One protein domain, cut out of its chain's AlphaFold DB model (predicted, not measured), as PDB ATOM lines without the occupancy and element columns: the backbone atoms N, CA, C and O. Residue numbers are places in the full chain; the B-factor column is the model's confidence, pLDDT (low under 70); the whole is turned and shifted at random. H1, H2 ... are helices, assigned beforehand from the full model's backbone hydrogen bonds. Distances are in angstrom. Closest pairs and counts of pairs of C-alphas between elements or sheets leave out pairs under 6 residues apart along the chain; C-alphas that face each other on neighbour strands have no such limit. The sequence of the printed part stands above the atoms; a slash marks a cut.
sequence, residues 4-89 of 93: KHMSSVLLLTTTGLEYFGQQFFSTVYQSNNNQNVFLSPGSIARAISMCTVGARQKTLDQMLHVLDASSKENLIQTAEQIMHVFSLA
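AT A GLANCE: This is residues 4 to 89 of the 93 residues of the protein "Hypothetical protein" of Rotaria sp. Silwood2 (UniProt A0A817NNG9). H3 is in the middle of a flat group of five helices: H4 folds back on its later residues as a helical hairpin, H5 packs on it at a slant, and H2 passes steeply across its first residues. H2 makes one long arm of this shape, reaching out to one side of H3, with residues 30 to 36, of which residue 30 belongs to H2, sticking out at its far end, and residues 4 to 9 of H1 stick out elsewhere, near the other end of H2 along the chain. The printed part has 86 residues with five named helices, H1 to H5 in that order, and no named strand; the class is all helix. It is only just compact, close to loose, with a radius of gyration of the C-alphas of 14.1 A and spans of 40 by 39 by 18 A.

HOW THE PARTS SIT: Start at H1, residues 4 to 12, which touches no helix. H1 and H2, residues 15 to 30, meet only through their tight link. Go on to H3, residues 41 to 54, the hub: with residues 41 to 45 alone it touches H2, the closest C-alphas being those of Gly 21 and Pro 41, 4.8 A apart, at a steep tilt of 66 degrees, opposite ways. Next comes H4, residues 57 to 66, which forms a hairpin with H3 at a shallow tilt of 18 degrees, opposite ways; the closest C-alphas are those of Thr 52 and Met 63, 6.0 A apart. Last is H5, residues 72 to 88, which touches H3 with residues 72 to 79 alone, at a steep tilt of 38 degrees, opposite ways; the closest C-alphas, of Val 53 and Lys 72, are 6.1 A apart. H2 and H5 are near each other, with 7 pairs of C-alphas within 10 A. H1 and H5 are only just apart, their closest C-alphas 8.1 A from each other. Every O i to N i+4 pair is within hydrogen-bond range in H2, H4 and H5; in H1 it is 3 of 5 and in H3 9 of 10.

IN THESE COORDINATES: Find C-alpha 4 at (-33.962, 42.928, -57.787), where H1 begins; it runs 13.3 A to C-alpha 12. H2 measures 22.4 A from C-alpha 15 to C-alpha 30. Look for C-alpha 41 at (-45.695, 31.803, -37.836), from which H3 runs 20.5 A. H4 is 14.6 A long, and H5 runs 24.5 A to C-alpha 88 at (-47.444, 46.724, -50.169).

THE WHOLE: The two C-alphas farthest apart are those of His 5 and Asn 33, 41.6 A. The printed part has no cut and no long link; the link from H2 to H3, 10 residues, is short. The mean pLDDT of the printed part is 83.3; look for values under 70 at residues 4 to 15, 86, and 88 to 89.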
ATOM      1  N   LYS A   4     -35.053  43.646 -58.476       39.62
ATOM      2  CA  LYS A   4     -33.962  42.928 -57.787       39.62
ATOM      3  C   LYS A   4     -33.503  43.585 -56.477       39.62
ATOM      4  O   LYS A   4     -33.058  42.880 -55.580       39.62
ATOM      5  N   HIS A   5     -33.638  44.908 -56.354       35.28
ATOM      6  CA  HIS A   5     -33.164  45.652 -55.179       35.28
ATOM      7  C   HIS A   5     -34.138  45.592 -53.989       35.28
ATOM      8  O   HIS A   5     -33.717  45.725 -52.844       35.28
ATOM      9  N   MET A   6     -35.431  45.360 -54.255       41.06
ATOM     10  CA  MET A   6     -36.467  45.230 -53.222       41.06
ATOM     11  C   MET A   6     -36.402  43.865 -52.521       41.06
ATOM     12  O   MET A   6     -36.628  43.784 -51.320       41.06
ATOM     13  N   SER A   7     -36.031  42.805 -53.248       45.12
ATOM     14  CA  SER A   7     -35.883  41.453 -52.691       45.12
ATOM     15  C   SER A   7     -34.684  41.310 -51.751       45.12
ATOM     16  O   SER A   7     -34.736  40.512 -50.827       45.12
ATOM     17  N   SER A   8     -33.614  42.084 -51.952       37.50
ATOM     18  CA  SER A   8     -32.411  42.029 -51.105       37.50
ATOM     19  C   SER A   8     -32.604  42.757 -49.770       37.50
ATOM     20  O   SER A   8     -32.139  42.275 -48.746       37.50
ATOM     21  N   VAL A   9     -33.338  43.876 -49.755       44.44
ATOM     22  CA  VAL A   9     -33.702  44.595 -48.514       44.44
ATOM     23  C   VAL A   9     -34.738  43.813 -47.696       44.44
ATOM     24  O   VAL A   9     -34.684  43.816 -46.467       44.44
ATOM     25  N   LEU A  10     -35.640  43.097 -48.376       47.88
ATOM     26  CA  LEU A  10     -36.634  42.231 -47.744       47.88
ATOM     27  C   LEU A  10     -35.993  41.043 -47.009       47.88
ATOM     28  O   LEU A  10     -36.428  40.720 -45.918       47.88
ATOM     29  N   LEU A  11     -34.939  40.441 -47.571       47.16
ATOM     30  CA  LEU A  11     -34.249  39.289 -46.972       47.16
ATOM     31  C   LEU A  11     -33.335  39.658 -45.787       47.16
ATOM     32  O   LEU A  11     -33.008  38.809 -44.967       47.16
ATOM     33  N   LEU A  12     -32.876  40.912 -45.719       44.97
ATOM     34  CA  LEU A  12     -31.906  41.368 -44.715       44.97
ATOM     35  C   LEU A  12     -32.551  41.850 -43.405       44.97
ATOM     36  O   LEU A  12     -31.836  42.041 -42.428       44.97
ATOM     37  N   THR A  13     -33.870  42.068 -43.371       50.81
ATOM     38  CA  THR A  13     -34.568  42.686 -42.223       50.81
ATOM     39  C   THR A  13     -35.458  41.728 -41.422       50.81
ATOM     40  O   THR A  13     -35.923  42.093 -40.344       50.81
ATOM     41  N   THR A  14     -35.669  40.493 -41.887       57.62
ATOM     42  CA  THR A  14     -36.613  39.526 -41.290       57.62
ATOM     43  C   THR A  14     -35.976  38.303 -40.631       57.62
ATOM     44  O   THR A  14     -36.707  37.437 -40.151       57.62
ATOM     45  N   THR A  15     -34.646  38.237 -40.533       68.56
ATOM     46  CA  THR A  15     -33.921  37.028 -40.098       68.56
ATOM     47  C   THR A  15     -34.397  36.471 -38.755       68.56
ATOM     48  O   THR A  15     -34.621  35.268 -38.656       68.56
ATOM     49  N   GLY A  16     -34.619  37.321 -37.746       79.38
ATOM     50  CA  GLY A  16     -34.983  36.856 -36.402       79.38
ATOM     51  C   GLY A  16     -36.390  36.249 -36.311       79.38
ATOM     52  O   GLY A  16     -36.573  35.145 -35.796       79.38
ATOM     53  N   LEU A  17     -37.401  36.908 -36.892       82.12
ATOM     54  CA  LEU A  17     -38.781  36.399 -36.873       82.12
ATOM     55  C   LEU A  17     -38.990  35.227 -37.845       82.12
ATOM     56  O   LEU A  17     -39.830  34.362 -37.588       82.12
ATOM     57  N   GLU A  18     -38.226  35.168 -38.939       83.38
ATOM     58  CA  GLU A  18     -38.173  33.995 -39.817       83.38
ATOM     59  C   GLU A  18     -37.554  32.793 -39.103       83.38
ATOM     60  O   GLU A  18     -38.142  31.708 -39.121       83.38
ATOM     61  N   TYR A  19     -36.427  32.995 -38.413       87.75
ATOM     62  CA  TYR A  19     -35.785  31.964 -37.604       87.75
ATOM     63  C   TYR A  19     -36.723  31.452 -36.508       87.75
ATOM     64  O   TYR A  19     -36.956  30.245 -36.415       87.75
ATOM     65  N   PHE A  20     -37.360  32.354 -35.751       90.38
ATOM     66  CA  PHE A  20     -38.414  31.990 -34.804       90.38
ATOM     67  C   PHE A  20     -39.495  31.132 -35.473       90.38
ATOM     68  O   PHE A  20     -39.863  30.082 -34.949       90.38
ATOM     69  N   GLY A  21     -39.991  31.543 -36.644       90.81
ATOM     70  CA  GLY A  21     -41.056  30.829 -37.338       90.81
ATOM     71  C   GLY A  21     -40.667  29.410 -37.760       90.81
ATOM     72  O   GLY A  21     -41.471  28.486 -37.605       90.81
ATOM     73  N   GLN A  22     -39.433  29.221 -38.229       90.50
ATOM     74  CA  GLN A  22     -38.887  27.909 -38.576       90.50
ATOM     75  C   GLN A  22     -38.739  27.013 -37.340       90.50
ATOM     76  O   GLN A  22     -39.198  25.866 -37.346       90.50
ATOM     77  N   GLN A  23     -38.149  27.541 -36.266       93.19
ATOM     78  CA  GLN A  23     -37.951  26.802 -35.017       93.19
ATOM     79  C   GLN A  23     -39.290  26.434 -34.367       93.19
ATOM     80  O   GLN A  23     -39.472  25.307 -33.899       93.19
ATOM     81  N   PHE A  24     -40.255  27.353 -34.399       93.25
ATOM     82  CA  PHE A  24     -41.605  27.123 -33.903       93.25
ATOM     83  C   PHE A  24     -42.319  26.030 -34.702       93.25
ATOM     84  O   PHE A  24     -42.837  25.084 -34.108       93.25
ATOM     85  N   PHE A  25     -42.299  26.100 -36.040       92.88
ATOM     86  CA  PHE A  25     -42.892  25.059 -36.883       92.88
ATOM     87  C   PHE A  25     -42.265  23.688 -36.611       92.88
ATOM     88  O   PHE A  25     -42.997  22.722 -36.419       92.88
ATOM     89  N   SER A  26     -40.932  23.611 -36.534       92.50
ATOM     90  CA  SER A  26     -40.213  22.366 -36.230       92.50
ATOM     91  C   SER A  26     -40.642  21.777 -34.882       92.50
ATOM     92  O   SER A  26     -40.993  20.601 -34.799       92.50
ATOM     93  N   THR A  27     -40.718  22.616 -33.846       93.75
ATOM     94  CA  THR A  27     -41.138  22.210 -32.495       93.75
ATOM     95  C   THR A  27     -42.571  21.671 -32.484       93.75
ATOM     96  O   THR A  27     -42.848  20.617 -31.906       93.75
ATOM     97  N   VAL A  28     -43.496  22.368 -33.154       93.69
ATOM     98  CA  VAL A  28     -44.898  21.939 -33.260       93.69
ATOM     99  C   VAL A  28     -45.004  20.645 -34.065       93.69
ATOM    100  O   VAL A  28     -45.697  19.728 -33.637       93.69
ATOM    101  N   TYR A  29     -44.300  20.538 -35.190       92.50
ATOM    102  CA  TYR A  29     -44.304  19.351 -36.044       92.50
ATOM    103  C   TYR A  29     -43.812  18.103 -35.304       92.50
ATOM    104  O   TYR A  29     -44.496  17.081 -35.303       92.50
ATOM    105  N   GLN A  30     -42.681  18.207 -34.600       93.19
ATOM    106  CA  GLN A  30     -42.123  17.112 -33.796       93.19
ATOM    107  C   GLN A  30     -43.072  16.648 -32.683       93.19
ATOM    108  O   GLN A  30     -43.072  15.475 -32.322       93.19
ATOM    109  N   SER A  31     -43.909  17.550 -32.170       92.75
ATOM    110  CA  SER A  31     -44.859  17.256 -31.093       92.75
ATOM    111  C   SER A  31     -46.185  16.650 -31.580       92.75
ATOM    112  O   SER A  31     -46.998  16.247 -30.754       92.75
ATOM    113  N   ASN A  32     -46.438  16.594 -32.896       90.12
ATOM    114  CA  ASN A  32     -47.756  16.273 -33.465       90.12
ATOM    115  C   ASN A  32     -47.846  14.908 -34.180       90.12
ATOM    116  O   ASN A  32     -48.679  14.748 -35.065       90.12
ATOM    117  N   ASN A  33     -47.041  13.902 -33.807       85.88
ATOM    118  CA  ASN A  33     -47.178  12.497 -34.260       85.88
ATOM    119  C   ASN A  33     -47.464  12.320 -35.772       85.88
ATOM    120  O   ASN A  33     -48.334  11.540 -36.162       85.88
ATOM    121  N   ASN A  34     -46.756  13.062 -36.629       80.56
ATOM    122  CA  ASN A  34     -46.912  13.047 -38.091       80.56
ATOM    123  C   ASN A  34     -48.301  13.481 -38.612       80.56
ATOM    124  O   ASN A  34     -48.664  13.165 -39.745       80.56
ATOM    125  N   GLN A  35     -49.079  14.218 -37.819       92.12
ATOM    126  CA  GLN A  35     -50.303  14.868 -38.283       92.12
ATOM    127  C   GLN A  35     -49.985  16.105 -39.133       92.12
ATOM    128  O   GLN A  35     -48.901  16.687 -39.061       92.12
ATOM    129  N   ASN A  36     -50.955  16.521 -39.947       93.25
ATOM    130  CA  ASN A  36     -50.839  17.743 -40.734       93.25
ATOM    131  C   ASN A  36     -50.718  18.961 -39.809       93.25
ATOM    132  O   ASN A  36     -51.571  19.185 -38.952       93.25
ATOM    133  N   VAL A  37     -49.689  19.779 -40.033       93.81
ATOM    134  CA  VAL A  37     -49.452  21.027 -39.300       93.81
ATOM    135  C   VAL A  37     -49.533  22.193 -40.278       93.81
ATOM    136  O   VAL A  37     -48.764  22.269 -41.233       93.81
ATOM    137  N   PHE A  38     -50.460  23.117 -40.028       93.12
ATOM    138  CA  PHE A  38     -50.605  24.358 -40.783       93.12
ATOM    139  C   PHE A  38     -50.723  25.529 -39.811       93.12
ATOM    140  O   PHE A  38     -51.612  25.557 -38.963       93.12
ATOM    141  N   LEU A  39     -49.791  26.475 -39.908       91.19
ATOM    142  CA  LEU A  39     -49.616  27.572 -38.959       91.19
ATOM    143  C   LEU A  39     -49.401  28.871 -39.736       91.19
ATOM    144  O   LEU A  39     -48.949  28.850 -40.880       91.19
ATOM    145  N   SER A  40     -49.617  30.009 -39.076       90.56
ATOM    146  CA  SER A  40     -49.117  31.307 -39.541       90.56
ATOM    147  C   SER A  40     -48.042  31.817 -38.575       90.56
ATOM    148  O   SER A  40     -48.364  32.563 -37.642       90.56
ATOM    149  N   PRO A  41     -46.764  31.421 -38.756       88.56
ATOM    150  CA  PRO A  41     -45.695  31.803 -37.836       88.56
ATOM    151  C   PRO A  41     -45.539  33.318 -37.708       88.56
ATOM    152  O   PRO A  41     -45.380  33.822 -36.602       88.56
ATOM    153  N   GLY A  42     -45.690  34.063 -38.809       83.88
ATOM    154  CA  GLY A  42     -45.615  35.526 -38.790       83.88
ATOM    155  C   GLY A  42     -46.719  36.194 -37.964       83.88
ATOM    156  O   GLY A  42     -46.474  37.233 -37.355       83.88
ATOM    157  N   SER A  43     -47.921  35.608 -37.905       88.56
ATOM    158  CA  SER A  43     -49.014  36.135 -37.077       88.56
ATOM    159  C   SER A  43     -48.763  35.877 -35.588       88.56
ATOM    160  O   SER A  43     -48.890  36.780 -34.761       88.56
ATOM    161  N   ILE A  44     -48.316  34.661 -35.256       92.12
ATOM    162  CA  ILE A  44     -47.946  34.267 -33.890       92.12
ATOM    163  C   ILE A  44     -46.795  35.138 -33.382       92.12
ATOM    164  O   ILE A  44     -46.884  35.700 -32.293       92.12
ATOM    165  N   ALA A  45     -45.753  35.306 -34.199       89.75
ATOM    166  CA  ALA A  45     -44.594  36.120 -33.868       89.75
ATOM    167  C   ALA A  45     -45.012  37.549 -33.488       89.75
ATOM    168  O   ALA A  45     -44.626  38.028 -32.432       89.75
ATOM    169  N   ARG A  46     -45.897  38.191 -34.267       87.50
ATOM    170  CA  ARG A  46     -46.408  39.541 -33.956       87.50
ATOM    171  C   ARG A  46     -47.205  39.609 -32.662       87.50
ATOM    172  O   ARG A  46     -47.042  40.566 -31.909       87.50
ATOM    173  N   ALA A  47     -48.072  38.630 -32.405       91.81
ATOM    174  CA  ALA A  47     -48.825  38.583 -31.155       91.81
ATOM    175  C   ALA A  47     -47.872  38.533 -29.951       91.81
ATOM    176  O   ALA A  47     -48.003  39.328 -29.019       91.81
ATOM    177  N   ILE A  48     -46.850  37.677 -30.023       92.94
ATOM    178  CA  ILE A  48     -45.813  37.576 -28.992       92.94
ATOM    179  C   ILE A  48     -44.986  38.868 -28.925       92.94
ATOM    180  O   ILE A  48     -44.693  39.330 -27.821       92.94
ATOM    181  N   SER A  49     -44.668  39.513 -30.051       91.81
ATOM    182  CA  SER A  49     -43.968  40.804 -30.062       91.81
ATOM    183  C   SER A  49     -44.740  41.882 -29.303       91.81
ATOM    184  O   SER A  49     -44.160  42.570 -28.467       91.81
ATOM    185  N   MET A  50     -46.057  41.989 -29.516       92.25
ATOM    186  CA  MET A  50     -46.907  42.933 -28.777       92.25
ATOM    187  C   MET A  50     -46.912  42.639 -27.271       92.25
ATOM    188  O   MET A  50     -46.789  43.559 -26.463       92.25
ATOM    189  N   CYS A  51     -46.971  41.364 -26.876       95.00
ATOM    190  CA  CYS A  51     -46.836  40.970 -25.472       95.00
ATOM    191  C   CYS A  51     -45.442  41.304 -24.900       95.00
ATOM    192  O   CYS A  51     -45.333  41.747 -23.757       95.00
ATOM    193  N   THR A  52     -44.384  41.151 -25.703       95.69
ATOM    194  CA  THR A  52     -42.985  41.417 -25.313       95.69
ATOM    195  C   THR A  52     -42.770  42.884 -24.950       95.69
ATOM    196  O   THR A  52     -42.050  43.194 -23.999       95.69
ATOM    197  N   VAL A  53     -43.448  43.808 -25.640       94.69
ATOM    198  CA  VAL A  53     -43.392  45.245 -25.320       94.69
ATOM    199  C   VAL A  53     -43.844  45.515 -23.877       94.69
ATOM    200  O   VAL A  53     -43.223  46.323 -23.179       94.69
ATOM    201  N   GLY A  54     -44.858  44.792 -23.390       95.62
ATOM    202  CA  GLY A  54     -45.352  44.885 -22.011       95.62
ATOM    203  C   GLY A  54     -44.526  44.116 -20.970       95.62
ATOM    204  O   GLY A  54     -44.639  44.395 -19.776       95.62
ATOM    205  N   ALA A  55     -43.675  43.181 -21.396       97.50
ATOM    206  CA  ALA A  55     -42.871  42.351 -20.504       97.50
ATOM    207  C   ALA A  55     -41.760  43.148 -19.795       97.50
ATOM    208  O   ALA A  55     -41.299  44.197 -20.268       97.50
ATOM    209  N   ARG A  56     -41.307  42.644 -18.643       96.94
ATOM    210  CA  ARG A  56     -40.230  43.248 -17.844       96.94
ATOM    211  C   ARG A  56     -39.288  42.182 -17.275       96.94
ATOM    212  O   ARG A  56     -39.680  41.024 -17.134       96.94
ATOM    213  N   GLN A  57     -38.064  42.607 -16.947       97.12
ATOM    214  CA  GLN A  57     -37.001  41.783 -16.353       97.12
ATOM    215  C   GLN A  57     -36.859  40.423 -17.061       97.12
ATOM    216  O   GLN A  57     -36.873  40.361 -18.283       97.12
ATOM    217  N   LYS A  58     -36.802  39.325 -16.304       98.19
ATOM    218  CA  LYS A  58     -36.577  37.973 -16.820       98.19
ATOM    219  C   LYS A  58     -37.557  37.565 -17.924       98.19
ATOM    220  O   LYS A  58     -37.160  36.885 -18.864       98.19
ATOM    221  N   THR A  59     -38.823  37.971 -17.822       98.06
ATOM    222  CA  THR A  59     -39.826  37.671 -18.854       98.06
ATOM    223  C   THR A  59     -39.482  38.373 -20.161       98.06
ATOM    224  O   THR A  59     -39.588  37.770 -21.224       98.06
ATOM    225  N   LEU A  60     -39.036  39.630 -20.091       97.75
ATOM    226  CA  LEU A  60     -38.580  40.362 -21.269       97.75
ATOM    227  C   LEU A  60     -37.380  39.664 -21.917       97.75
ATOM    228  O   LEU A  60     -37.402  39.434 -23.122       97.75
ATOM    229  N   ASP A  61     -36.385  39.289 -21.116       97.31
ATOM    230  CA  ASP A  61     -35.151  38.673 -21.613       97.31
ATOM    231  C   ASP A  61     -35.437  37.354 -22.347       97.31
ATOM    232  O   ASP A  61     -34.917  37.105 -23.433       97.31
ATOM    233  N   GLN A  62     -36.328  36.525 -21.792       97.50
ATOM    234  CA  GLN A  62     -36.746  35.267 -22.415       97.50
ATOM    235  C   GLN A  62     -37.490  35.488 -23.735       97.50
ATOM    236  O   GLN A  62     -37.245  34.775 -24.706       97.50
ATOM    237  N   MET A  63     -38.395  36.466 -23.783       96.62
ATOM    238  CA  MET A  63     -39.179  36.741 -24.987       96.62
ATOM    239  C   MET A  63     -38.322  37.338 -26.108       96.62
ATOM    240  O   MET A  63     -38.463  36.921 -27.255       96.62
ATOM    241  N   LEU A  64     -37.401  38.251 -25.781       95.00
ATOM    242  CA  LEU A  64     -36.436  38.791 -26.743       95.00
ATOM    243  C   LEU A  64     -35.535  37.691 -27.310       95.00
ATOM    244  O   LEU A  64     -35.332  37.639 -28.518       95.00
ATOM    245  N   HIS A  65     -35.070  36.772 -26.460       94.38
ATOM    246  CA  HIS A  65     -34.264  35.635 -26.898       94.38
ATOM    247  C   HIS A  65     -35.016  34.719 -27.874       94.38
ATOM    248  O   HIS A  65     -34.474  34.346 -28.908       94.38
ATOM    249  N   VAL A  66     -36.274  34.378 -27.573       93.62
ATOM    250  CA  VAL A  66     -37.091  33.511 -28.442       93.62
ATOM    251  C   VAL A  66     -37.393  34.169 -29.789       93.62
ATOM    252  O   VAL A  66     -37.433  33.481 -30.806       93.62
ATOM    253  N   LEU A  67     -37.611  35.484 -29.804       92.00
ATOM    254  CA  LEU A  67     -37.898  36.247 -31.022       92.00
ATOM    255  C   LEU A  67     -36.636  36.668 -31.792       92.00
ATOM    256  O   LEU A  67     -36.770  37.344 -32.811       92.00
ATOM    257  N   ASP A  68     -35.449  36.292 -31.305       91.06
ATOM    258  CA  ASP A  68     -34.144  36.699 -31.837       91.06
ATOM    259  C   ASP A  68     -34.045  38.225 -32.040       91.06
ATOM    260  O   ASP A  68     -33.652  38.734 -33.089       91.06
ATOM    261  N   ALA A  69     -34.473  38.974 -31.018       90.50
ATOM    262  CA  ALA A  69     -34.471  40.431 -31.006       90.50
ATOM    263  C   ALA A  69     -33.497  40.967 -29.954       90.50
ATOM    264  O   ALA A  69     -33.463  40.505 -28.813       90.50
ATOM    265  N   SER A  70     -32.724  41.990 -30.317       91.69
ATOM    266  CA  SER A  70     -31.708  42.572 -29.428       91.69
ATOM    267  C   SER A  70     -32.286  43.540 -28.393       91.69
ATOM    268  O   SER A  70     -31.699  43.740 -27.330       91.69
ATOM    269  N   SER A  71     -33.438  44.148 -28.686       93.50
ATOM    270  CA  SER A  71     -34.146  45.059 -27.786       93.50
ATOM    271  C   SER A  71     -35.629  45.175 -28.157       93.50
ATOM    272  O   SER A  71     -36.062  44.700 -29.211       93.50
ATOM    273  N   LYS A  72     -36.421  45.848 -27.310       94.12
ATOM    274  CA  LYS A  72     -37.825  46.169 -27.625       94.12
ATOM    275  C   LYS A  72     -37.937  47.067 -28.852       94.12
ATOM    276  O   LYS A  72     -38.826  46.875 -29.671       94.12
ATOM    277  N   GLU A  73     -37.042  48.036 -28.978       92.19
ATOM    278  CA  GLU A  73     -37.014  48.998 -30.080       92.19
ATOM    279  C   GLU A  73     -36.709  48.285 -31.395       92.19
ATOM    280  O   GLU A  73     -37.416  48.494 -32.378       92.19
ATOM    281  N   ASN A  74     -35.718  47.386 -31.391       90.06
ATOM    282  CA  ASN A  74     -35.419  46.535 -32.537       90.06
ATOM    283  C   ASN A  74     -36.636  45.677 -32.922       90.06
ATOM    284  O   ASN A  74     -37.024  45.652 -34.087       90.06
ATOM    285  N   LEU A  75     -37.297  45.061 -31.939       90.44
ATOM    286  CA  LEU A  75     -38.483  44.238 -32.166       90.44
ATOM    287  C   LEU A  75     -39.656  45.023 -32.775       90.44
ATOM    288  O   LEU A  75     -40.319  44.534 -33.692       90.44
ATOM    289  N   ILE A  76     -39.917  46.234 -32.271       89.56
ATOM    290  CA  ILE A  76     -40.971  47.122 -32.780       89.56
ATOM    291  C   ILE A  76     -40.657  47.535 -34.221       89.56
ATOM    292  O   ILE A  76     -41.510  47.375 -35.092       89.56
ATOM    293  N   GLN A  77     -39.426  47.983 -34.494       87.31
ATOM    294  CA  GLN A  77     -39.001  48.389 -35.836       87.31
ATOM    295  C   GLN A  77     -39.159  47.253 -36.851       87.31
ATOM    296  O   GLN A  77     -39.711  47.458 -37.933       87.31
ATOM    297  N   THR A  78     -38.732  46.040 -36.498       83.50
ATOM    298  CA  THR A  78     -38.891  44.867 -37.364       83.50
ATOM    299  C   THR A  78     -40.370  44.540 -37.596       83.50
ATOM    300  O   THR A  78     -40.774  44.273 -38.730       83.50
ATOM    301  N   ALA A  79     -41.214  44.597 -36.560       81.44
ATOM    302  CA  ALA A  79     -42.649  44.341 -36.703       81.44
ATOM    303  C   ALA A  79     -43.341  45.366 -37.624       81.44
ATOM    304  O   ALA A  79     -44.161  44.984 -38.464       81.44
ATOM    305  N   GLU A  80     -42.991  46.649 -37.514       83.12
ATOM    306  CA  GLU A  80     -43.494  47.721 -38.381       83.12
ATOM    307  C   GLU A  80     -43.062  47.543 -39.838       83.12
ATOM    308  O   GLU A  80     -43.897  47.622 -40.744       83.12
ATOM    309  N   GLN A  81     -41.782  47.235 -40.073       80.75
ATOM    310  CA  GLN A  81     -41.254  46.960 -41.412       80.75
ATOM    311  C   GLN A  81     -42.003  45.807 -42.079       80.75
ATOM    312  O   GLN A  81     -42.418  45.918 -43.233       80.75
ATOM    313  N   ILE A  82     -42.248  44.728 -41.335       77.06
ATOM    314  CA  ILE A  82     -43.014  43.586 -41.827       77.06
ATOM    315  C   ILE A  82     -44.443  44.005 -42.180       77.06
ATOM    316  O   ILE A  82     -44.916  43.694 -43.272       77.06
ATOM    317  N   MET A  83     -45.142  44.726 -41.301       77.31
ATOM    318  CA  MET A  83     -46.503  45.199 -41.593       77.31
ATOM    319  C   MET A  83     -46.552  46.088 -42.839       77.31
ATOM    320  O   MET A  83     -47.470  45.954 -43.648       77.31
ATOM    321  N   HIS A  84     -45.545  46.938 -43.028       78.62
ATOM    322  CA  HIS A  84     -45.415  47.761 -44.222       78.62
ATOM    323  C   HIS A  84     -45.184  46.917 -45.485       78.62
ATOM    324  O   HIS A  84     -45.806  47.154 -46.515       78.62
ATOM    325  N   VAL A  85     -44.353  45.875 -45.425       73.25
ATOM    326  CA  VAL A  85     -44.195  44.928 -46.543       73.25
ATOM    327  C   VAL A  85     -45.524  44.249 -46.883       73.25
ATOM    328  O   VAL A  85     -45.889  44.164 -48.056       73.25
ATOM    329  N   PHE A  86     -46.267  43.789 -45.873       69.50
ATOM    330  CA  PHE A  86     -47.557  43.131 -46.089       69.50
ATOM    331  C   PHE A  86     -48.610  44.068 -46.685       69.50
ATOM    332  O   PHE A  86     -49.421  43.617 -47.488       69.50
ATOM    333  N   SER A  87     -48.594  45.362 -46.353       74.38
ATOM    334  CA  SER A  87     -49.522  46.332 -46.949       74.38
ATOM    335  C   SER A  87     -49.183  46.660 -48.409       74.38
ATOM    336  O   SER A  87     -50.081  46.944 -49.204       74.38
ATOM    337  N   LEU A  88     -47.901  46.578 -48.785       67.88
ATOM    338  CA  LEU A  88     -47.444  46.724 -50.169       67.88
ATOM    339  C   LEU A  88     -47.738  45.487 -51.021       67.88
ATOM    340  O   LEU A  88     -47.926  45.609 -52.234       67.88
ATOM    341  N   ALA A  89     -47.826  44.311 -50.401       65.19
ATOM    342  CA  ALA A  89     -48.315  43.091 -51.024       65.19
ATOM    343  C   ALA A  89     -49.846  43.148 -51.186       65.19
ATOM    344  O   ALA A  89     -50.581  42.335 -50.631       65.19
TER     345      ALA A  89